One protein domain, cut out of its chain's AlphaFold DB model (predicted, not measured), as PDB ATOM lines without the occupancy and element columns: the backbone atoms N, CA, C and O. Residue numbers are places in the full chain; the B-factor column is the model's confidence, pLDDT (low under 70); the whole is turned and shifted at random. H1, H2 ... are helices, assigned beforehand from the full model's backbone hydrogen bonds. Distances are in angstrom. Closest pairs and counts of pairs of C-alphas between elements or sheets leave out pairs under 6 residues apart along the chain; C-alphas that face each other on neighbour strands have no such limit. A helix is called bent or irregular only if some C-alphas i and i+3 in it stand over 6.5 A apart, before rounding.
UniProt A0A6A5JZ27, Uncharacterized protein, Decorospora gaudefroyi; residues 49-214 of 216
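Overview. This is residues 49 to 214 of the 216 residues of an uncharacterized protein of Decorospora gaudefroyi (UniProt A0A6A5JZ27). An open string of separate helices: H2, H3 and H4a make a loose zigzag, H3 and H4a a V, and H4b turns off from it. From there a long bare stretch, residues 136 to 175, swings wide to H5, and residues 189 to 202 lead to H6, far out; residues 128 to 214 stand free. The 166 printed residues hold six named helices, H1 to H6 in order, and no named strand; the class is all helix. The whole is extended, with a radius of gyration of the C-alphas of 26.1 A and spans of 74 by 52 by 48 A.

Arrangement. H1, residues 49 to 53, is apart from H2, residues 58 to 71. H2 is close to but not clearly touching H3, residues 74 to 102: the closest C-alphas, of Arg 69 and Arg 77, are 6.4 A apart, at a steep tilt of 43 degrees, opposite ways. H4, residues 107 to 135, was assigned as one helix by its hydrogen bonds but is bent, with C-alphas 121 and 124 8.0 A apart; its arms H4a, residues 107 to 121, and H4b, residues 124 to 135, are about perpendicular at 77 degrees. H3 and H4a are close but not clearly touching, closest at the C-alphas of Cys 100 and Val 110, 7.5 A, at a steep tilt of 47 degrees, opposite ways. H5, residues 176 to 188, and H6, residues 203 to 212, are apart. Every O i to N i+4 pair is within hydrogen-bond range in H1, H2, H4a, H4b, H5 and H6; in H3, 22 of 25 are.

Along the chain. H1 begins at C-alpha 49, (-44.707, 60.769, 66.078). H3 is 40.8 A long, with a kink of 30 degrees near residue 92, and is only just irregular: C-alphas 94 and 97 are 6.7 A apart. H2 measures 20.4 A, H4a 21.1 A and H5 18.7 A. H6 ends at C-alpha 212, (-24.427, 71.143, 75.969).

Size, cuts and confidence. The C-alphas of Asp 143 and Gly 214 are farthest apart, 78.7 A. The printed part has no cut; the links H4 to H5 and H5 to H6 are long. Mean pLDDT of the printed part is 71.8, and 70 residues, among them 134 to 175 and 185 to 202, are under 70.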
ATOM      1  N   ALA A  49     -44.229  61.178  64.758       71.19
ATOM      2  CA  ALA A  49     -44.707  60.769  66.078       71.19
ATOM      3  C   ALA A  49     -46.029  59.986  66.009       71.19
ATOM      4  O   ALA A  49     -46.191  59.008  66.736       71.19
ATOM      5  N   GLN A  50     -46.945  60.367  65.113       74.69
ATOM      6  CA  GLN A  50     -48.205  59.654  64.891       74.69
ATOM      7  C   GLN A  50     -47.974  58.288  64.238       74.69
ATOM      8  O   GLN A  50     -48.563  57.306  64.679       74.69
ATOM      9  N   TYR A  51     -47.051  58.190  63.274       69.56
ATOM     10  CA  TYR A  51     -46.653  56.898  62.702       69.56
ATOM     11  C   TYR A  51     -46.064  55.953  63.747       69.56
ATOM     12  O   TYR A  51     -46.394  54.768  63.777       69.56
ATOM     13  N   LYS A  52     -45.224  56.483  64.641       73.31
ATOM     14  CA  LYS A  52     -44.639  55.700  65.730       73.31
ATOM     15  C   LYS A  52     -45.687  55.284  66.767       73.31
ATOM     16  O   LYS A  52     -45.628  54.168  67.269       73.31
ATOM     17  N   ALA A  53     -46.652  56.154  67.066       76.00
ATOM     18  CA  ALA A  53     -47.743  55.869  67.998       76.00
ATOM     19  C   ALA A  53     -48.767  54.865  67.441       76.00
ATOM     20  O   ALA A  53     -49.405  54.152  68.211       76.00
ATOM     21  N   ALA A  54     -48.901  54.775  66.117       77.06
ATOM     22  CA  ALA A  54     -49.852  53.889  65.456       77.06
ATOM     23  C   ALA A  54     -49.495  52.393  65.553       77.06
ATOM     24  O   ALA A  54     -50.296  51.571  65.116       77.06
ATOM     25  N   ASN A  55     -48.328  52.024  66.113       78.88
ATOM     26  CA  ASN A  55     -47.892  50.631  66.312       78.88
ATOM     27  C   ASN A  55     -48.161  49.735  65.087       78.88
ATOM     28  O   ASN A  55     -48.638  48.606  65.203       78.88
ATOM     29  N   LEU A  56     -47.883  50.262  63.890       79.69
ATOM     30  CA  LEU A  56     -48.132  49.547  62.643       79.69
ATOM     31  C   LEU A  56     -47.311  48.257  62.601       79.69
ATOM     32  O   LEU A  56     -46.129  48.251  62.958       79.69
ATOM     33  N   SER A  57     -47.915  47.180  62.098       86.00
ATOM     34  CA  SER A  57     -47.182  45.951  61.794       86.00
ATOM     35  C   SER A  57     -46.075  46.224  60.770       86.00
ATOM     36  O   SER A  57     -46.205  47.108  59.923       86.00
ATOM     37  N   VAL A  58     -44.995  45.438  60.806       76.94
ATOM     38  CA  VAL A  58     -43.849  45.587  59.883       76.94
ATOM     39  C   VAL A  58     -44.294  45.553  58.415       76.94
ATOM     40  O   VAL A  58     -43.830  46.350  57.604       76.94
ATOM     41  N   SER A  59     -45.255  44.689  58.077       79.06
ATOM     42  CA  SER A  59     -45.836  44.619  56.731       79.06
ATOM     43  C   SER A  59     -46.580  45.900  56.339       79.06
ATOM     44  O   SER A  59     -46.454  46.365  55.208       79.06
ATOM     45  N   SER A  60     -47.312  46.507  57.275       80.06
ATOM     46  CA  SER A  60     -48.028  47.762  57.040       80.06
ATOM     47  C   SER A  60     -47.077  48.960  56.936       80.06
ATOM     48  O   SER A  60     -47.260  49.831  56.083       80.06
ATOM     49  N   GLN A  61     -46.001  48.974  57.731       78.12
ATOM     50  CA  GLN A  61     -44.926  49.961  57.596       78.12
ATOM     51  C   GLN A  61     -44.289  49.886  56.204       78.12
ATOM     52  O   GLN A  61     -44.158  50.910  55.535       78.12
ATOM     53  N   TYR A  62     -43.975  48.676  55.729       80.38
ATOM     54  CA  TYR A  62     -43.418  48.466  54.392       80.38
ATOM     55  C   TYR A  62     -44.359  48.970  53.287       80.38
ATOM     56  O   TYR A  62     -43.935  49.703  52.395       80.38
ATOM     57  N   ALA A  63     -45.654  48.649  53.379       83.81
ATOM     58  CA  ALA A  63     -46.657  49.124  52.427       83.81
ATOM     59  C   ALA A  63     -46.784  50.658  52.424       83.81
ATOM     60  O   ALA A  63     -46.903  51.273  51.366       83.81
ATOM     61  N   THR A  64     -46.725  51.284  53.601       82.25
ATOM     62  CA  THR A  64     -46.820  52.743  53.755       82.25
ATOM     63  C   THR A  64     -45.604  53.442  53.151       82.25
ATOM     64  O   THR A  64     -45.756  54.394  52.388       82.25
ATOM     65  N   ILE A  65     -44.400  52.929  53.420       81.00
ATOM     66  CA  ILE A  65     -43.159  53.423  52.810       81.00
ATOM     67  C   ILE A  65     -43.217  53.269  51.286       81.00
ATOM     68  O   ILE A  65     -42.821  54.183  50.568       81.00
ATOM     69  N   GLY A  66     -43.751  52.153  50.781       84.88
ATOM     70  CA  GLY A  66     -43.962  51.947  49.348       84.88
ATOM     71  C   GLY A  66     -44.860  53.016  48.717       84.88
ATOM     72  O   GLY A  66     -44.515  53.555  47.667       84.88
ATOM     73  N   LYS A  67     -45.965  53.381  49.381       85.00
ATOM     74  CA  LYS A  67     -46.858  54.460  48.926       85.00
ATOM     75  C   LYS A  67     -46.168  55.824  48.943       85.00
ATOM     76  O   LYS A  67     -46.165  56.498  47.918       85.00
ATOM     77  N   LEU A  68     -45.488  56.176  50.037       81.88
ATOM     78  CA  LEU A  68     -44.696  57.413  50.120       81.88
ATOM     79  C   LEU A  68     -43.673  57.517  48.981       81.88
ATOM     80  O   LEU A  68     -43.566  58.548  48.324       81.88
ATOM     81  N   ARG A  69     -42.963  56.423  48.691       83.25
ATOM     82  CA  ARG A  69     -41.984  56.360  47.593       83.25
ATOM     83  C   ARG A  69     -42.608  56.531  46.209       83.25
ATOM     84  O   ARG A  69     -41.903  56.956  45.299       83.25
ATOM     85  N   SER A  70     -43.882  56.176  46.032       87.44
ATOM     86  CA  SER A  70     -44.599  56.358  44.762       87.44
ATOM     87  C   SER A  70     -45.077  57.796  44.537       87.44
ATOM     88  O   SER A  70     -45.262  58.198  43.392       87.44
ATOM     89  N   GLU A  71     -45.239  58.569  45.612       86.62
ATOM     90  CA  GLU A  71     -45.656  59.976  45.571       86.62
ATOM     91  C   GLU A  71     -44.462  60.939  45.436       86.62
ATOM     92  O   GLU A  71     -44.622  62.070  44.976       86.62
ATOM     93  N   MET A  72     -43.257  60.496  45.806       82.69
ATOM     94  CA  MET A  72     -42.036  61.295  45.684       82.69
ATOM     95  C   MET A  72     -41.554  61.428  44.228       82.69
ATOM     96  O   MET A  72     -41.598  60.453  43.469       82.69
ATOM     97  N   PRO A  73     -40.998  62.593  43.834       90.31
ATOM     98  CA  PRO A  73     -40.271  62.725  42.578       90.31
ATOM     99  C   PRO A  73     -39.140  61.697  42.479       90.31
ATOM    100  O   PRO A  73     -38.435  61.431  43.452       90.31
ATOM    101  N   ILE A  74     -38.935  61.141  41.281       85.75
ATOM    102  CA  ILE A  74     -37.951  60.069  41.040       85.75
ATOM    103  C   ILE A  74     -36.545  60.479  41.505       85.75
ATOM    104  O   ILE A  74     -35.853  59.675  42.117       85.75
ATOM    105  N   VAL A  75     -36.154  61.735  41.257       87.25
ATOM    106  CA  VAL A  75     -34.838  62.266  41.651       87.25
ATOM    107  C   VAL A  75     -34.648  62.189  43.166       87.25
ATOM    108  O   VAL A  75     -33.657  61.634  43.628       87.25
ATOM    109  N   ASP A  76     -35.626  62.668  43.935       86.94
ATOM    110  CA  ASP A  76     -35.552  62.683  45.399       86.94
ATOM    111  C   ASP A  76     -35.573  61.261  45.972       86.94
ATOM    112  O   ASP A  76     -34.880  60.955  46.943       86.94
ATOM    113  N   ARG A  77     -36.356  60.364  45.358       87.50
ATOM    114  CA  ARG A  77     -36.416  58.953  45.750       87.50
ATOM    115  C   ARG A  77     -35.055  58.277  45.591       87.50
ATOM    116  O   ARG A  77     -34.600  57.617  46.522       87.50
ATOM    117  N   ASP A  78     -34.416  58.454  44.438       87.38
ATOM    118  CA  ASP A  78     -33.129  57.828  44.141       87.38
ATOM    119  C   ASP A  78     -32.018  58.396  45.053       87.38
ATOM    120  O   ASP A  78     -31.186  57.639  45.549       87.38
ATOM    121  N   GLU A  79     -32.045  59.697  45.379       88.38
ATOM    122  CA  GLU A  79     -31.111  60.301  46.344       88.38
ATOM    123  C   GLU A  79     -31.254  59.717  47.760       88.38
ATOM    124  O   GLU A  79     -30.248  59.434  48.427       88.38
ATOM    125  N   VAL A  80     -32.492  59.520  48.222       85.19
ATOM    126  CA  VAL A  80     -32.780  58.899  49.523       85.19
ATOM    127  C   VAL A  80     -32.340  57.437  49.535       85.19
ATOM    128  O   VAL A  80     -31.686  57.007  50.488       85.19
ATOM    129  N   ASP A  81     -32.653  56.679  48.486       89.38
ATOM    130  CA  ASP A  81     -32.247  55.277  48.374       89.38
ATOM    131  C   ASP A  81     -30.720  55.139  48.333       89.38
ATOM    132  O   ASP A  81     -30.160  54.333  49.079       89.38
ATOM    133  N   ASP A  82     -30.019  55.991  47.585       90.31
ATOM    134  CA  ASP A  82     -28.557  56.026  47.565       90.31
ATOM    135  C   ASP A  82     -27.959  56.356  48.938       90.31
ATOM    136  O   ASP A  82     -26.896  55.842  49.302       90.31
ATOM    137  N   ALA A  83     -28.591  57.247  49.706       89.06
ATOM    138  CA  ALA A  83     -28.146  57.581  51.055       89.06
ATOM    139  C   ALA A  83     -28.334  56.398  52.022       89.06
ATOM    140  O   ALA A  83     -27.427  56.084  52.800       89.06
ATOM    141  N   LEU A  84     -29.474  55.708  51.943       89.75
ATOM    142  CA  LEU A  84     -29.760  54.516  52.744       89.75
ATOM    143  C   LEU A  84     -28.812  53.363  52.398       89.75
ATOM    144  O   LEU A  84     -28.227  52.758  53.299       89.75
ATOM    145  N   LEU A  85     -28.602  53.100  51.106       93.44
ATOM    146  CA  LEU A  85     -27.687  52.061  50.636       93.44
ATOM    147  C   LEU A  85     -26.246  52.339  51.072       93.44
ATOM    148  O   LEU A  85     -25.564  51.420  51.525       93.44
ATOM    149  N   ARG A  86     -25.788  53.597  51.022       94.12
ATOM    150  CA  ARG A  86     -24.468  53.986  51.552       94.12
ATOM    151  C   ARG A  86     -24.344  53.740  53.056       94.12
ATOM    152  O   ARG A  86     -23.312  53.244  53.500       94.12
ATOM    153  N   SER A  87     -25.382  54.056  53.829       93.44
ATOM    154  CA  SER A  87     -25.404  53.803  55.275       93.44
ATOM    155  C   SER A  87     -25.313  52.304  55.597       93.44
ATOM    156  O   SER A  87     -24.513  51.892  56.436       93.44
ATOM    157  N   LEU A  88     -26.067  51.466  54.881       93.06
ATOM    158  CA  LEU A  88     -26.023  50.008  55.048       93.06
ATOM    159  C   LEU A  88     -24.688  49.406  54.592       93.06
ATOM    160  O   LEU A  88     -24.154  48.518  55.255       93.06
ATOM    161  N   ALA A  89     -24.110  49.910  53.500       93.56
ATOM    162  CA  ALA A  89     -22.786  49.491  53.049       93.56
ATOM    163  C   ALA A  89     -21.716  49.751  54.122       93.56
ATOM    164  O   ALA A  89     -20.869  48.895  54.369       93.56
ATOM    165  N   LEU A  90     -21.808  50.885  54.823       95.50
ATOM    166  CA  LEU A  90     -20.914  51.218  55.929       95.50
ATOM    167  C   LEU A  90     -21.063  50.243  57.112       95.50
ATOM    168  O   LEU A  90     -20.075  49.900  57.755       95.50
ATOM    169  N   GLN A  91     -22.267  49.727  57.379       93.88
ATOM    170  CA  GLN A  91     -22.460  48.679  58.391       93.88
ATOM    171  C   GLN A  91     -21.779  47.362  57.996       93.88
ATOM    172  O   GLN A  91     -21.159  46.717  58.841       93.88
ATOM    173  N   LEU A  92     -21.845  46.970  56.719       95.25
ATOM    174  CA  LEU A  92     -21.117  45.797  56.226       95.25
ATOM    175  C   LEU A  92     -19.602  45.980  56.372       95.25
ATOM    176  O   LEU A  92     -18.916  45.066  56.830       95.25
ATOM    177  N   GLU A  93     -19.098  47.168  56.036       96.56
ATOM    178  CA  GLU A  93     -17.677  47.508  56.122       96.56
ATOM    179  C   GLU A  93     -17.147  47.511  57.559       96.56
ATOM    180  O   GLU A  93     -16.045  47.023  57.802       96.56
ATOM    181  N   LEU A  94     -17.921  48.033  58.513       95.12
ATOM    182  CA  LEU A  94     -17.475  48.177  59.898       95.12
ATOM    183  C   LEU A  94     -17.735  46.942  60.764       95.12
ATOM    184  O   LEU A  94     -16.977  46.703  61.702       95.12
ATOM    185  N   ALA A  95     -18.791  46.175  60.488       93.62
ATOM    186  CA  ALA A  95     -19.191  45.056  61.340       93.62
ATOM    187  C   ALA A  95     -18.935  43.696  60.686       93.62
ATOM    188  O   ALA A  95     -18.308  42.832  61.291       93.62
ATOM    189  N   VAL A  96     -19.392  43.487  59.450       93.75
ATOM    190  CA  VAL A  96     -19.390  42.146  58.840       93.75
ATOM    191  C   VAL A  96     -18.012  41.785  58.294       93.75
ATOM    192  O   VAL A  96     -17.455  40.739  58.635       93.75
ATOM    193  N   PHE A  97     -17.427  42.646  57.461       97.00
ATOM    194  CA  PHE A  97     -16.162  42.344  56.792       97.00
ATOM    195  C   PHE A  97     -14.974  42.170  57.748       97.00
ATOM    196  O   PHE A  97     -14.192  41.241  57.523       97.00
ATOM    197  N   PRO A  98     -14.818  42.961  58.828       98.06
ATOM    198  CA  PRO A  98     -13.740  42.751  59.788       98.06
ATOM    199  C   PRO A  98     -13.857  41.397  60.486       98.06
ATOM    200  O   PRO A  98     -12.862  40.681  60.583       98.06
ATOM    201  N   THR A  99     -15.066  40.991  60.888       97.31
ATOM    202  CA  THR A  99     -15.302  39.678  61.499       97.31
ATOM    203  C   THR A  99     -14.972  38.544  60.531       97.31
ATOM    204  O   THR A  99     -14.222  37.637  60.892       97.31
ATOM    205  N   CYS A 100     -15.436  38.607  59.279       97.38
ATOM    206  CA  CYS A 100     -15.080  37.615  58.259       97.38
ATOM    207  C   CYS A 100     -13.563  37.541  58.029       97.38
ATOM    208  O   CYS A 100     -13.009  36.446  57.921       97.38
ATOM    209  N   LYS A 101     -12.881  38.693  58.010       97.81
ATOM    210  CA  LYS A 101     -11.426  38.775  57.836       97.81
ATOM    211  C   LYS A 101     -10.667  38.182  59.024       97.81
ATOM    212  O   LYS A 101      -9.686  37.476  58.814       97.81
ATOM    213  N   MET A 102     -11.122  38.426  60.255       97.44
ATOM    214  CA  MET A 102     -10.546  37.824  61.465       97.44
ATOM    215  C   MET A 102     -10.693  36.300  61.476       97.44
ATOM    216  O   MET A 102      -9.774  35.602  61.892       97.44
ATOM    217  N   MET A 103     -11.817  35.788  60.973       97.94
ATOM    218  CA  MET A 103     -12.068  34.352  60.820       97.94
ATOM    219  C   MET A 103     -11.386  33.736  59.587       97.94
ATOM    220  O   MET A 103     -11.575  32.552  59.326       97.94
ATOM    221  N   GLN A 104     -10.615  34.521  58.825       97.50
ATOM    222  CA  GLN A 104      -9.942  34.097  57.591       97.50
ATOM    223  C   GLN A 104     -10.893  33.480  56.551       97.50
ATOM    224  O   GLN A 104     -10.512  32.596  55.785       97.50
ATOM    225  N   VAL A 105     -12.138  33.956  56.503       97.44
ATOM    226  CA  VAL A 105     -13.093  33.533  55.476       97.44
ATOM    227  C   VAL A 105     -12.687  34.155  54.142       97.44
ATOM    228  O   VAL A 105     -12.427  35.357  54.064       97.44
ATOM    229  N   ASP A 106     -12.656  33.346  53.082       97.69
ATOM    230  CA  ASP A 106     -12.351  33.822  51.733       97.69
ATOM    231  C   ASP A 106     -13.370  34.881  51.271       97.69
ATOM    232  O   ASP A 106     -14.587  34.718  51.407       97.69
ATOM    233  N   ALA A 107     -12.876  35.968  50.678       95.81
ATOM    234  CA  ALA A 107     -13.701  37.073  50.199       95.81
ATOM    235  C   ALA A 107     -14.705  36.617  49.128       95.81
ATOM    236  O   ALA A 107     -15.826  37.128  49.071       95.81
ATOM    237  N   VAL A 108     -14.334  35.627  48.306       97.25
ATOM    238  CA  VAL A 108     -15.241  35.049  47.303       97.25
ATOM    239  C   VAL A 108     -16.407  34.329  47.978       97.25
ATOM    240  O   VAL A 108     -17.547  34.478  47.536       97.25
ATOM    241  N   ALA A 109     -16.155  33.600  49.069       97.38
ATOM    242  CA  ALA A 109     -17.198  32.927  49.838       97.38
ATOM    243  C   ALA A 109     -18.149  33.933  50.511       97.38
ATOM    244  O   ALA A 109     -19.364  33.766  50.424       97.38
ATOM    245  N   VAL A 110     -17.625  35.019  51.096       96.44
ATOM    246  CA  VAL A 110     -18.454  36.094  51.679       96.44
ATOM    247  C   VAL A 110     -19.343  36.744  50.619       96.44
ATOM    248  O   VAL A 110     -20.535  36.943  50.849       96.44
ATOM    249  N   LYS A 111     -18.794  37.037  49.432       95.62
ATOM    250  CA  LYS A 111     -19.576  37.577  48.314       95.62
ATOM    251  C   LYS A 111     -20.697  36.621  47.901       95.62
ATOM    252  O   LYS A 111     -21.834  37.060  47.777       95.62
ATOM    253  N   ARG A 112     -20.390  35.329  47.723       96.62
ATOM    254  CA  ARG A 112     -21.394  34.305  47.381       96.62
ATOM    255  C   ARG A 112     -22.502  34.241  48.429       96.62
ATOM    256  O   ARG A 112     -23.666  34.303  48.069       96.62
ATOM    257  N   MET A 113     -22.147  34.231  49.713       96.69
ATOM    258  CA  MET A 113     -23.114  34.244  50.814       96.69
ATOM    259  C   MET A 113     -24.050  35.465  50.766       96.69
ATOM    260  O   MET A 113     -25.255  35.320  50.988       96.69
ATOM    261  N   LEU A 114     -23.524  36.664  50.487       95.38
ATOM    262  CA  LEU A 114     -24.343  37.874  50.339       95.38
ATOM    263  C   LEU A 114     -25.254  37.798  49.107       95.38
ATOM    264  O   LEU A 114     -26.441  38.102  49.220       95.38
ATOM    265  N   ASP A 115     -24.724  37.351  47.966       93.31
ATOM    266  CA  ASP A 115     -25.484  37.178  46.723       93.31
ATOM    267  C   ASP A 115     -26.610  36.137  46.896       93.31
ATOM    268  O   ASP A 115     -27.737  36.360  46.454       93.31
ATOM    269  N   ASP A 116     -26.342  35.026  47.586       93.88
ATOM    270  CA  ASP A 116     -27.320  33.967  47.855       93.88
ATOM    271  C   ASP A 116     -28.388  34.424  48.850       93.88
ATOM    272  O   ASP A 116     -29.576  34.163  48.655       93.88
ATOM    273  N   SER A 117     -27.995  35.162  49.891       93.44
ATOM    274  CA  SER A 117     -28.939  35.759  50.842       93.44
ATOM    275  C   SER A 117     -29.837  36.786  50.153       93.44
ATOM    276  O   SER A 117     -31.047  36.805  50.386       93.44
ATOM    277  N   PHE A 118     -29.267  37.595  49.256       91.81
ATOM    278  CA  PHE A 118     -30.016  38.524  48.420       91.81
ATOM    279  C   PHE A 118     -30.991  37.779  47.505       91.81
ATOM    280  O   PHE A 118     -32.179  38.097  47.491       91.81
ATOM    281  N   ARG A 119     -30.534  36.745  46.788       90.69
ATOM    282  CA  ARG A 119     -31.398  35.922  45.929       90.69
ATOM    283  C   ARG A 119     -32.502  35.237  46.734       90.69
ATOM    284  O   ARG A 119     -33.633  35.176  46.276       90.69
ATOM    285  N   LYS A 120     -32.232  34.774  47.951       91.06
ATOM    286  CA  LYS A 120     -33.260  34.182  48.815       91.06
ATOM    287  C   LYS A 120     -34.312  35.206  49.252       91.06
ATOM    288  O   LYS A 120     -35.491  34.872  49.313       91.06
ATOM    289  N   ALA A 121     -33.895  36.432  49.562       88.69
ATOM    290  CA  ALA A 121     -34.789  37.487  50.034       88.69
ATOM    291  C   ALA A 121     -35.596  38.149  48.906       88.69
ATOM    292  O   ALA A 121     -36.757  38.500  49.109       88.69
ATOM    293  N   TYR A 122     -34.996  38.310  47.725       85.88
ATOM    294  CA  TYR A 122     -35.552  39.116  46.633       85.88
ATOM    295  C   TYR A 122     -35.700  38.367  45.308       85.88
ATOM    296  O   TYR A 122     -36.367  38.873  44.411       85.88
ATOM    297  N   GLY A 123     -35.114  37.179  45.163       82.69
ATOM    298  CA  GLY A 123     -35.003  36.456  43.892       82.69
ATOM    299  C   GLY A 123     -36.339  36.262  43.195       82.69
ATOM    300  O   GLY A 123     -36.459  36.651  42.045       82.69
ATOM    301  N   GLY A 124     -37.377  35.805  43.900       81.50
ATOM    302  CA  GLY A 124     -38.699  35.635  43.284       81.50
ATOM    303  C   GLY A 124     -39.317  36.938  42.759       81.50
ATOM    304  O   GLY A 124     -39.954  36.941  41.710       81.50
ATOM    305  N   ALA A 125     -39.100  38.062  43.448       76.44
ATOM    306  CA  ALA A 125     -39.608  39.367  43.018       76.44
ATOM    307  C   ALA A 125     -38.784  39.952  41.859       76.44
ATOM    308  O   ALA A 125     -39.347  40.487  40.907       76.44
ATOM    309  N   VAL A 126     -37.457  39.811  41.918       78.44
ATOM    310  CA  VAL A 126     -36.531  40.284  40.880       78.44
ATOM    311  C   VAL A 126     -36.694  39.464  39.601       78.44
ATOM    312  O   VAL A 126     -36.755  40.033  38.515       78.44
ATOM    313  N   GLU A 127     -36.820  38.143  39.708       74.75
ATOM    314  CA  GLU A 127     -37.075  37.255  38.571       74.75
ATOM    315  C   GLU A 127     -38.436  37.545  37.934       74.75
ATOM    316  O   GLU A 127     -38.518  37.624  36.710       74.75
ATOM    317  N   ALA A 128     -39.480  37.796  38.733       72.62
ATOM    318  CA  ALA A 128     -40.781  38.218  38.219       72.62
ATOM    319  C   ALA A 128     -40.706  39.568  37.482       72.62
ATOM    320  O   ALA A 128     -41.271  39.709  36.398       72.62
ATOM    321  N   GLU A 129     -39.977  40.552  38.013       75.94
ATOM    322  CA  GLU A 129     -39.800  41.855  37.358       75.94
ATOM    323  C   GLU A 129     -39.007  41.741  36.044       75.94
ATOM    324  O   GLU A 129     -39.370  42.350  35.034       75.94
ATOM    325  N   VAL A 130     -37.944  40.928  36.029       72.50
ATOM    326  CA  VAL A 130     -37.162  40.629  34.821       72.50
ATOM    327  C   VAL A 130     -38.028  39.905  33.790       72.50
ATOM    328  O   VAL A 130     -37.993  40.269  32.614       72.50
ATOM    329  N   LEU A 131     -38.849  38.940  34.208       69.50
ATOM    330  CA  LEU A 131     -39.758  38.214  33.324       69.50
ATOM    331  C   LEU A 131     -40.830  39.136  32.728       69.50
ATOM    332  O   LEU A 131     -41.096  39.051  31.533       69.50
ATOM    333  N   VAL A 132     -41.392  40.064  33.507       74.12
ATOM    334  CA  VAL A 132     -42.338  41.083  33.012       74.12
ATOM    335  C   VAL A 132     -41.665  42.016  31.999       74.12
ATOM    336  O   VAL A 132     -42.228  42.285  30.937       74.12
ATOM    337  N   LYS A 133     -40.433  42.463  32.271       74.12
ATOM    338  CA  LYS A 133     -39.658  43.307  31.343       74.12
ATOM    339  C   LYS A 133     -39.266  42.574  30.054       74.12
ATOM    340  O   LYS A 133     -39.243  43.194  28.995       74.12
ATOM    341  N   MET A 134     -38.995  41.272  30.124       63.72
ATOM    342  CA  MET A 134     -38.691  40.429  28.959       63.72
ATOM    343  C   MET A 134     -39.955  40.014  28.189       63.72
ATOM    344  O   MET A 134     -39.920  39.905  26.965       63.72
ATOM    345  N   GLY A 135     -41.084  39.832  28.880       56.44
ATOM    346  CA  GLY A 135     -42.388  39.519  28.293       56.44
ATOM    347  C   GLY A 135     -43.022  40.698  27.551       56.44
ATOM    348  O   GLY A 135     -43.693  40.491  26.548       56.44
ATOM    349  N   GLY A 136     -42.738  41.938  27.968       50.72
ATOM    350  CA  GLY A 136     -43.186  43.158  27.279       50.72
ATOM    351  C   GLY A 136     -42.491  43.450  25.940       50.72
ATOM    352  O   GLY A 136     -42.920  44.346  25.219       50.72
ATOM    353  N   LEU A 137     -41.436  42.705  25.586       51.53
ATOM    354  CA  LEU A 137     -40.737  42.814  24.297       51.53
ATOM    355  C   LEU A 137     -41.175  41.761  23.271       51.53
ATOM    356  O   LEU A 137     -40.705  41.789  22.133       51.53
ATOM    357  N   ARG A 138     -42.084  40.848  23.632       46.97
ATOM    358  CA  ARG A 138     -42.626  39.863  22.695       46.97
ATOM    359  C   ARG A 138     -43.990  40.334  22.208       46.97
ATOM    360  O   ARG A 138     -45.028  39.994  22.764       46.97
ATOM    361  N   GLY A 139     -43.938  41.169  21.172       44.78
ATOM    362  CA  GLY A 139     -45.089  41.450  20.329       44.78
ATOM    363  C   GLY A 139     -45.760  40.155  19.871       44.78
ATOM    364  O   GLY A 139     -45.117  39.111  19.734       44.78
ATOM    365  N   GLU A 140     -47.069  40.264  19.694       49.31
ATOM    366  CA  GLU A 140     -47.986  39.258  19.179       49.31
ATOM    367  C   GLU A 140     -47.367  38.374  18.086       49.31
ATOM    368  O   GLU A 140     -46.797  38.864  17.112       49.31
ATOM    369  N   GLY A 141     -47.530  37.058  18.235       45.41
ATOM    370  CA  GLY A 141     -47.233  36.085  17.187       45.41
ATOM    371  C   GLY A 141     -46.434  34.890  17.691       45.41
ATOM    372  O   GLY A 141     -45.207  34.885  17.638       45.41
ATOM    373  N   GLY A 142     -47.129  33.846  18.142       37.81
ATOM    374  CA  GLY A 142     -46.489  32.557  18.391       37.81
ATOM    375  C   GLY A 142     -47.275  31.663  19.331       37.81
ATOM    376  O   GLY A 142     -46.916  31.533  20.496       37.81
ATOM    377  N   ASP A 143     -48.327  31.061  18.792       47.31
ATOM    378  CA  ASP A 143     -49.004  29.882  19.326       47.31
ATOM    379  C   ASP A 143     -47.975  28.767  19.624       47.31
ATOM    380  O   ASP A 143     -47.124  28.466  18.782       47.31
ATOM    381  N   GLY A 144     -47.995  28.198  20.832       35.97
ATOM    382  CA  GLY A 144     -47.008  27.196  21.256       35.97
ATOM    383  C   GLY A 144     -47.089  26.829  22.740       35.97
ATOM    384  O   GLY A 144     -46.537  27.519  23.590       35.97
ATOM    385  N   ALA A 145     -47.784  25.724  23.004       42.81
ATOM    386  CA  ALA A 145     -48.119  25.080  24.279       42.81
ATOM    387  C   ALA A 145     -46.942  24.795  25.262       42.81
ATOM    388  O   ALA A 145     -45.776  24.828  24.865       42.81
ATOM    389  N   PRO A 146     -47.232  24.481  26.550       47.56
ATOM    390  CA  PRO A 146     -46.245  24.450  27.626       47.56
ATOM    391  C   PRO A 146     -45.528  23.095  27.726       47.56
ATOM    392  O   PRO A 146     -46.157  22.048  27.859       47.56
ATOM    393  N   GLY A 147     -44.196  23.128  27.711       34.72
ATOM    394  CA  GLY A 147     -43.346  21.983  28.025       34.72
ATOM    395  C   GLY A 147     -42.824  22.079  29.453       34.72
ATOM    396  O   GLY A 147     -41.960  22.902  29.742       34.72
ATOM    397  N   ALA A 148     -43.361  21.233  30.329       42.91
ATOM    398  CA  ALA A 148     -42.764  20.891  31.610       42.91
ATOM    399  C   ALA A 148     -41.367  20.282  31.395       42.91
ATOM    400  O   ALA A 148     -41.173  19.476  30.485       42.91
ATOM    401  N   GLY A 149     -40.409  20.662  32.240       37.09
ATOM    402  CA  GLY A 149     -39.037  20.167  32.192       37.09
ATOM    403  C   GLY A 149     -38.351  20.316  33.542       37.09
ATOM    404  O   GLY A 149     -37.609  21.268  33.763       37.09
ATOM    405  N   GLU A 150     -38.633  19.374  34.442       40.31
ATOM    406  CA  GLU A 150     -37.698  18.948  35.484       40.31
ATOM    407  C   GLU A 150     -36.333  18.607  34.863       40.31
ATOM    408  O   GLU A 150     -36.270  17.798  33.942       40.31
ATOM    409  N   SER A 151     -35.241  19.142  35.412       35.72
ATOM    410  CA  SER A 151     -33.966  18.415  35.518       35.72
ATOM    411  C   SER A 151     -33.079  19.120  36.553       35.72
ATOM    412  O   SER A 151     -32.729  20.284  36.380       35.72
ATOM    413  N   ILE A 152     -32.914  18.522  37.732       40.06
ATOM    414  CA  ILE A 152     -31.730  17.733  38.115       40.06
ATOM    415  C   ILE A 152     -30.561  18.632  38.545       40.06
ATOM    416  O   ILE A 152     -29.858  19.239  37.744       40.06
ATOM    417  N   LEU A 153     -30.399  18.673  39.870       46.12
ATOM    418  CA  LEU A 153     -29.149  18.927  40.572       46.12
ATOM    419  C   LEU A 153     -28.094  17.936  40.074       46.12
ATOM    420  O   LEU A 153     -28.265  16.732  40.254       46.12
ATOM    421  N   GLU A 154     -27.001  18.438  39.511       40.66
ATOM    422  CA  GLU A 154     -25.774  17.666  39.364       40.66
ATOM    423  C   GLU A 154     -24.658  18.412  40.098       40.66
ATOM    424  O   GLU A 154     -24.204  19.486  39.693       40.66
ATOM    425  N   GLU A 155     -24.289  17.859  41.252       43.22
ATOM    426  CA  GLU A 155     -23.024  18.132  41.919       43.22
ATOM    427  C   GLU A 155     -21.893  17.719  40.973       43.22
ATOM    428  O   GLU A 155     -21.745  16.545  40.644       43.22
ATOM    429  N   VAL A 156     -21.077  18.683  40.553       39.56
ATOM    430  CA  VAL A 156     -19.779  18.403  39.939       39.56
ATOM    431  C   VAL A 156     -18.715  18.952  40.871       39.56
ATOM    432  O   VAL A 156     -18.402  20.144  40.876       39.56
ATOM    433  N   ASP A 157     -18.196  18.049  41.691       37.94
ATOM    434  CA  ASP A 157     -16.875  18.185  42.275       37.94
ATOM    435  C   ASP A 157     -15.814  17.851  41.204       37.94
ATOM    436  O   ASP A 157     -16.084  17.199  40.193       37.94
ATOM    437  N   VAL A 158     -14.583  18.252  41.504       37.28
ATOM    438  CA  VAL A 158     -13.298  17.927  40.871       37.28
ATOM    439  C   VAL A 158     -12.730  18.886  39.794       37.28
ATOM    440  O   VAL A 158     -13.229  19.074  38.689       37.28
ATOM    441  N   VAL A 159     -11.513  19.326  40.141       40.62
ATOM    442  CA  VAL A 159     -10.308  19.604  39.333       40.62
ATOM    443  C   VAL A 159      -9.874  21.073  39.234       40.62
ATOM    444  O   VAL A 159     -10.225  21.847  38.349       40.62
ATOM    445  N   VAL A 160      -8.961  21.376  40.154       47.56
ATOM    446  CA  VAL A 160      -7.882  22.365  40.112       47.56
ATOM    447  C   VAL A 160      -7.215  22.485  38.729       47.56
ATOM    448  O   VAL A 160      -6.651  21.524  38.219       47.56
ATOM    449  N   GLY A 161      -7.136  23.719  38.216       47.25
ATOM    450  CA  GLY A 161      -5.949  24.211  37.506       47.25
ATOM    451  C   GLY A 161      -5.924  24.144  35.975       47.25
ATOM    452  O   GLY A 161      -5.196  23.334  35.415       47.25
ATOM    453  N   MET A 162      -6.536  25.124  35.297       44.41
ATOM    454  CA  MET A 162      -6.013  25.671  34.031       44.41
ATOM    455  C   MET A 162      -6.328  27.178  33.924       44.41
ATOM    456  O   MET A 162      -7.479  27.568  34.117       44.41
ATOM    457  N   PRO A 163      -5.348  28.051  33.614       55.31
ATOM    458  CA  PRO A 163      -5.620  29.459  33.340       55.31
ATOM    459  C   PRO A 163      -6.312  29.630  31.972       55.31
ATOM    460  O   PRO A 163      -5.938  28.960  31.007       55.31
ATOM    461  N   PRO A 164      -7.298  30.540  31.846       59.16
ATOM    462  CA  PRO A 164      -8.020  30.746  30.596       59.16
ATOM    463  C   PRO A 164      -7.124  31.376  29.508       59.16
ATOM    464  O   PRO A 164      -6.285  32.232  29.811       59.16
ATOM    465  N   PRO A 165      -7.306  31.010  28.224       51.59
ATOM    466  CA  PRO A 165      -6.536  31.574  27.120       51.59
ATOM    467  C   PRO A 165      -6.834  33.070  26.943       51.59
ATOM    468  O   PRO A 165      -7.944  33.471  26.591       51.59
ATOM    469  N   GLN A 166      -5.814  33.910  27.142       58.66
ATOM    470  CA  GLN A 166      -5.874  35.356  26.922       58.66
ATOM    471  C   GLN A 166      -5.915  35.692  25.423       58.66
ATOM    472  O   GLN A 166      -4.924  36.117  24.826       58.66
ATOM    473  N   LYS A 167      -7.082  35.548  24.790       57.00
ATOM    474  CA  LYS A 167      -7.332  36.192  23.497       57.00
ATOM    475  C   LYS A 167      -7.638  37.667  23.753       57.00
ATOM    476  O   LYS A 167      -8.737  38.019  24.168       57.00
ATOM    477  N   LYS A 168      -6.657  38.541  23.510       58.00
ATOM    478  CA  LYS A 168      -6.865  39.996  23.486       58.00
ATOM    479  C   LYS A 168      -7.867  40.319  22.376       58.00
ATOM    480  O   LYS A 168      -7.513  40.309  21.199       58.00
ATOM    481  N   ALA A 169      -9.120  40.573  22.741       51.12
ATOM    482  CA  ALA A 169     -10.113  41.080  21.809       51.12
ATOM    483  C   ALA A 169      -9.631  42.440  21.281       51.12
ATOM    484  O   ALA A 169      -9.402  43.370  22.055       51.12
ATOM    485  N   LYS A 170      -9.438  42.557  19.962       56.88
ATOM    486  CA  LYS A 170      -9.239  43.856  19.311       56.88
ATOM    487  C   LYS A 170     -10.525  44.657  19.502       56.88
ATOM    488  O   LYS A 170     -11.548  44.341  18.903       56.88
ATOM    489  N   MET A 171     -10.470  45.659  20.375       51.09
ATOM    490  CA  MET A 171     -11.590  46.550  20.657       51.09
ATOM    491  C   MET A 171     -11.927  47.329  19.379       51.09
ATOM    492  O   MET A 171     -11.083  48.059  18.859       51.09
ATOM    493  N   MET A 172     -13.136  47.144  18.843       57.34
ATOM    494  CA  MET A 172     -13.617  47.960  17.728       57.34
ATOM    495  C   MET A 172     -13.707  49.435  18.157       57.34
ATOM    496  O   MET A 172     -14.035  49.717  19.316       57.34
ATOM    497  N   PRO A 173     -13.421  50.388  17.251       58.03
ATOM    498  CA  PRO A 173     -13.500  51.807  17.566       58.03
ATOM    499  C   PRO A 173     -14.930  52.180  17.977       58.03
ATOM    500  O   PRO A 173     -15.894  51.909  17.267       58.03
ATOM    501  N   LEU A 174     -15.063  52.802  19.151       61.59
ATOM    502  CA  LEU A 174     -16.333  53.337  19.638       61.59
ATOM    503  C   LEU A 174     -16.820  54.428  18.672       61.59
ATOM    504  O   LEU A 174     -16.057  55.343  18.352       61.59
ATOM    505  N   GLY A 175     -18.079  54.328  18.232       67.56
ATOM    506  CA  GLY A 175     -18.724  55.342  17.393       67.56
ATOM    507  C   GLY A 175     -18.699  56.730  18.041       67.56
ATOM    508  O   GLY A 175     -18.643  56.845  19.269       67.56
ATOM    509  N   GLU A 176     -18.736  57.776  17.217       71.38
ATOM    510  CA  GLU A 176     -18.546  59.179  17.627       71.38
ATOM    511  C   GLU A 176     -19.472  59.590  18.782       71.38
ATOM    512  O   GLU A 176     -19.014  60.141  19.779       71.38
ATOM    513  N   VAL A 177     -20.728  59.143  18.753       62.19
ATOM    514  CA  VAL A 177     -21.719  59.395  19.814       62.19
ATOM    515  C   VAL A 177     -21.290  58.825  21.176       62.19
ATOM    516  O   VAL A 177     -21.469  59.461  22.213       62.19
ATOM    517  N   ARG A 178     -20.672  57.635  21.213       69.25
ATOM    518  CA  ARG A 178     -20.164  57.043  22.468       69.25
ATOM    519  C   ARG A 178     -18.920  57.764  22.980       69.25
ATOM    520  O   ARG A 178     -18.708  57.801  24.192       69.25
ATOM    521  N   LYS A 179     -18.108  58.341  22.088       74.19
ATOM    522  CA  LYS A 179     -16.978  59.190  22.488       74.19
ATOM    523  C   LYS A 179     -17.473  60.478  23.141       74.19
ATOM    524  O   LYS A 179     -16.954  60.832  24.197       74.19
ATOM    525  N   ASP A 180     -18.515  61.095  22.594       69.81
ATOM    526  CA  ASP A 180     -19.086  62.330  23.141       69.81
ATOM    527  C   ASP A 180     -19.762  62.119  24.499       69.81
ATOM    528  O   ASP A 180     -19.530  62.889  25.433       69.81
ATOM    529  N   ILE A 181     -20.509  61.022  24.665       71.62
ATOM    530  CA  ILE A 181     -21.118  60.663  25.957       71.62
ATOM    531  C   ILE A 181     -20.033  60.422  27.018       71.62
ATOM    532  O   ILE A 181     -20.110  60.961  28.125       71.62
ATOM    533  N   ASN A 182     -18.979  59.671  26.684       75.00
ATOM    534  CA  ASN A 182     -17.877  59.427  27.616       75.00
ATOM    535  C   ASN A 182     -17.097  60.710  27.940       75.00
ATOM    536  O   ASN A 182     -16.714  60.919  29.092       75.00
ATOM    537  N   ALA A 183     -16.895  61.598  26.962       72.44
ATOM    538  CA  ALA A 183     -16.263  62.896  27.176       72.44
ATOM    539  C   ALA A 183     -17.105  63.797  28.095       72.44
ATOM    540  O   ALA A 183     -16.554  64.461  28.979       72.44
ATOM    541  N   TYR A 184     -18.431  63.787  27.942       70.06
ATOM    542  CA  TYR A 184     -19.351  64.523  28.806       70.06
ATOM    543  C   TYR A 184     -19.310  64.012  30.256       70.06
ATOM    544  O   TYR A 184     -19.129  64.798  31.191       70.06
ATOM    545  N   VAL A 185     -19.365  62.691  30.455       68.00
ATOM    546  CA  VAL A 185     -19.256  62.068  31.786       68.00
ATOM    547  C   VAL A 185     -17.892  62.356  32.425       68.00
ATOM    548  O   VAL A 185     -17.824  62.706  33.606       68.00
ATOM    549  N   ALA A 186     -16.803  62.285  31.655       68.44
ATOM    550  CA  ALA A 186     -15.459  62.585  32.143       68.44
ATOM    551  C   ALA A 186     -15.291  64.061  32.545       68.44
ATOM    552  O   ALA A 186     -14.634  64.346  33.546       68.44
ATOM    553  N   ARG A 187     -15.907  65.008  31.821       64.62
ATOM    554  CA  ARG A 187     -15.906  66.437  32.193       64.62
ATOM    555  C   ARG A 187     -16.656  66.699  33.497       64.62
ATOM    556  O   ARG A 187     -16.220  67.548  34.269       64.62
ATOM    557  N   ARG A 188     -17.732  65.955  33.770       62.00
ATOM    558  CA  ARG A 188     -18.521  66.083  35.008       62.00
ATOM    559  C   ARG A 188     -17.835  65.450  36.225       62.00
ATOM    560  O   ARG A 188     -18.006  65.940  37.334       62.00
ATOM    561  N   LYS A 189     -17.039  64.393  36.013       59.12
ATOM    562  CA  LYS A 189     -16.299  63.678  37.069       59.12
ATOM    563  C   LYS A 189     -14.966  64.310  37.463       59.12
ATOM    564  O   LYS A 189     -14.342  63.820  38.398       59.12
ATOM    565  N   ARG A 190     -14.495  65.367  36.788       56.66
ATOM    566  CA  ARG A 190     -13.300  66.083  37.255       56.66
ATOM    567  C   ARG A 190     -13.662  66.851  38.531       56.66
ATOM    568  O   ARG A 190     -14.440  67.801  38.431       56.66
ATOM    569  N   PRO A 191     -13.118  66.495  39.710       52.66
ATOM    570  CA  PRO A 191     -13.241  67.364  40.867       52.66
ATOM    571  C   PRO A 191     -12.589  68.696  40.490       52.66
ATOM    572  O   PRO A 191     -11.432  68.731  40.063       52.66
ATOM    573  N   LYS A 192     -13.332  69.802  40.588       60.59
ATOM    574  CA  LYS A 192     -12.714  71.128  40.568       60.59
ATOM    575  C   LYS A 192     -11.778  71.163  41.776       60.59
ATOM    576  O   LYS A 192     -12.242  71.211  42.911       60.59
ATOM    577  N   TYR A 193     -10.475  71.035  41.529       49.22
ATOM    578  CA  TYR A 193      -9.444  71.193  42.547       49.22
ATOM    579  C   TYR A 193      -9.684  72.523  43.270       49.22
ATOM    580  O   TYR A 193      -9.679  73.579  42.639       49.22
ATOM    581  N   GLY A 194      -9.947  72.451  44.576       55.56
ATOM    582  CA  GLY A 194     -10.222  73.614  45.418       55.56
ATOM    583  C   GLY A 194     -11.625  73.617  46.019       55.56
ATOM    584  O   GLY A 194     -12.409  74.528  45.767       55.56
ATOM    585  N   CYS A 195     -11.939  72.636  46.868       46.03
ATOM    586  CA  CYS A 195     -13.006  72.825  47.845       46.03
ATOM    587  C   CYS A 195     -12.472  73.789  48.921       46.03
ATOM    588  O   CYS A 195     -11.619  73.407  49.723       46.03
ATOM    589  N   ARG A 196     -12.908  75.055  48.917       52.50
ATOM    590  CA  ARG A 196     -12.716  75.945  50.072       52.50
ATOM    591  C   ARG A 196     -13.779  75.592  51.101       52.50
ATOM    592  O   ARG A 196     -14.928  76.002  50.975       52.50
ATOM    593  N   VAL A 197     -13.380  74.838  52.116       47.16
ATOM    594  CA  VAL A 197     -14.187  74.653  53.321       47.16
ATOM    595  C   VAL A 197     -14.130  75.963  54.104       47.16
ATOM    596  O   VAL A 197     -13.134  76.266  54.756       47.16
ATOM    597  N   VAL A 198     -15.177  76.779  53.994       46.69
ATOM    598  CA  VAL A 198     -15.353  77.965  54.839       46.69
ATOM    599  C   VAL A 198     -16.163  77.533  56.056       46.69
ATOM    600  O   VAL A 198     -17.372  77.339  55.975       46.69
ATOM    601  N   LEU A 199     -15.483  77.343  57.185       51.66
ATOM    602  CA  LEU A 199     -16.128  77.118  58.476       51.66
ATOM    603  C   LEU A 199     -16.569  78.470  59.039       51.66
ATOM    604  O   LEU A 199     -15.775  79.200  59.630       51.66
ATOM    605  N   LEU A 200     -17.843  78.806  58.857       48.00
ATOM    606  CA  LEU A 200     -18.458  79.920  59.571       48.00
ATOM    607  C   LEU A 200     -18.762  79.458  61.000       48.00
ATOM    608  O   LEU A 200     -19.758  78.781  61.254       48.00
ATOM    609  N   ARG A 201     -17.881  79.807  61.943       51.44
ATOM    610  CA  ARG A 201     -18.172  79.684  63.376       51.44
ATOM    611  C   ARG A 201     -19.203  80.745  63.749       51.44
ATOM    612  O   ARG A 201     -18.867  81.901  63.975       51.44
ATOM    613  N   SER A 202     -20.468  80.347  63.784       68.25
ATOM    614  CA  SER A 202     -21.514  81.156  64.401       68.25
ATOM    615  C   SER A 202     -21.332  81.121  65.920       68.25
ATOM    616  O   SER A 202     -21.408  80.047  66.520       68.25
ATOM    617  N   GLU A 203     -21.123  82.282  66.551       70.19
ATOM    618  CA  GLU A 203     -21.042  82.398  68.018       70.19
ATOM    619  C   GLU A 203     -22.261  81.783  68.714       70.19
ATOM    620  O   GLU A 203     -22.136  81.195  69.787       70.19
ATOM    621  N   ALA A 204     -23.441  81.877  68.094       68.62
ATOM    622  CA  ALA A 204     -24.668  81.308  68.639       68.62
ATOM    623  C   ALA A 204     -24.623  79.772  68.699       68.62
ATOM    624  O   ALA A 204     -25.183  79.173  69.617       68.62
ATOM    625  N   VAL A 205     -23.948  79.134  67.737       66.88
ATOM    626  CA  VAL A 205     -23.770  77.675  67.704       66.88
ATOM    627  C   VAL A 205     -22.704  77.249  68.712       66.88
ATOM    628  O   VAL A 205     -22.926  76.280  69.429       66.88
ATOM    629  N   CYS A 206     -21.606  78.004  68.844       70.69
ATOM    630  CA  CYS A 206     -20.577  77.735  69.854       70.69
ATOM    631  C   CYS A 206     -21.132  77.835  71.282       70.69
ATOM    632  O   CYS A 206     -20.994  76.886  72.043       70.69
ATOM    633  N   LYS A 207     -21.870  78.903  71.614       71.31
ATOM    634  CA  LYS A 207     -22.472  79.070  72.953       71.31
ATOM    635  C   LYS A 207     -23.458  77.954  73.306       71.31
ATOM    636  O   LYS A 207     -23.494  77.504  74.446       71.31
ATOM    637  N   LYS A 208     -24.253  77.487  72.336       72.56
ATOM    638  CA  LYS A 208     -25.155  76.342  72.549       72.56
ATOM    639  C   LYS A 208     -24.394  75.034  72.728       72.56
ATOM    640  O   LYS A 208     -24.827  74.197  73.513       72.56
ATOM    641  N   TRP A 209     -23.291  74.856  72.007       71.25
ATOM    642  CA  TRP A 209     -22.463  73.662  72.118       71.25
ATOM    643  C   TRP A 209     -21.724  73.597  73.456       71.25
ATOM    644  O   TRP A 209     -21.734  72.550  74.093       71.25
ATOM    645  N   ASP A 210     -21.175  74.716  73.930       73.62
ATOM    646  CA  ASP A 210     -20.511  74.796  75.238       73.62
ATOM    647  C   ASP A 210     -21.494  74.541  76.393       73.62
ATOM    648  O   ASP A 210     -21.175  73.808  77.330       73.62
ATOM    649  N   ALA A 211     -22.731  75.042  76.277       69.88
ATOM    650  CA  ALA A 211     -23.801  74.749  77.233       69.88
ATOM    651  C   ALA A 211     -24.215  73.262  77.242       69.88
ATOM    652  O   ALA A 211     -24.583  72.726  78.284       69.88
ATOM    653  N   LEU A 212     -24.148  72.581  76.092       69.38
ATOM    654  CA  LEU A 212     -24.427  71.143  75.969       69.38
ATOM    655  C   LEU A 212     -23.260  70.270  76.451       69.38
ATOM    656  O   LEU A 212     -23.490  69.166  76.937       69.38
ATOM    657  N   ALA A 213     -22.023  70.753  76.328       72.88
ATOM    658  CA  ALA A 213     -20.816  70.042  76.742       72.88
ATOM    659  C   ALA A 213     -20.526  70.143  78.253       72.88
ATOM    660  O   ALA A 213     -19.529  69.593  78.717       72.88
ATOM    661  N   GLY A 214     -21.391  70.814  79.025       59.91
ATOM    662  CA  GLY A 214     -21.246  70.934  80.477       59.91
ATOM    663  C   GLY A 214     -20.129  71.885  80.912       59.91
ATOM    664  O   GLY A 214     -19.524  71.667  81.961       59.91
TER     665      GLY A 214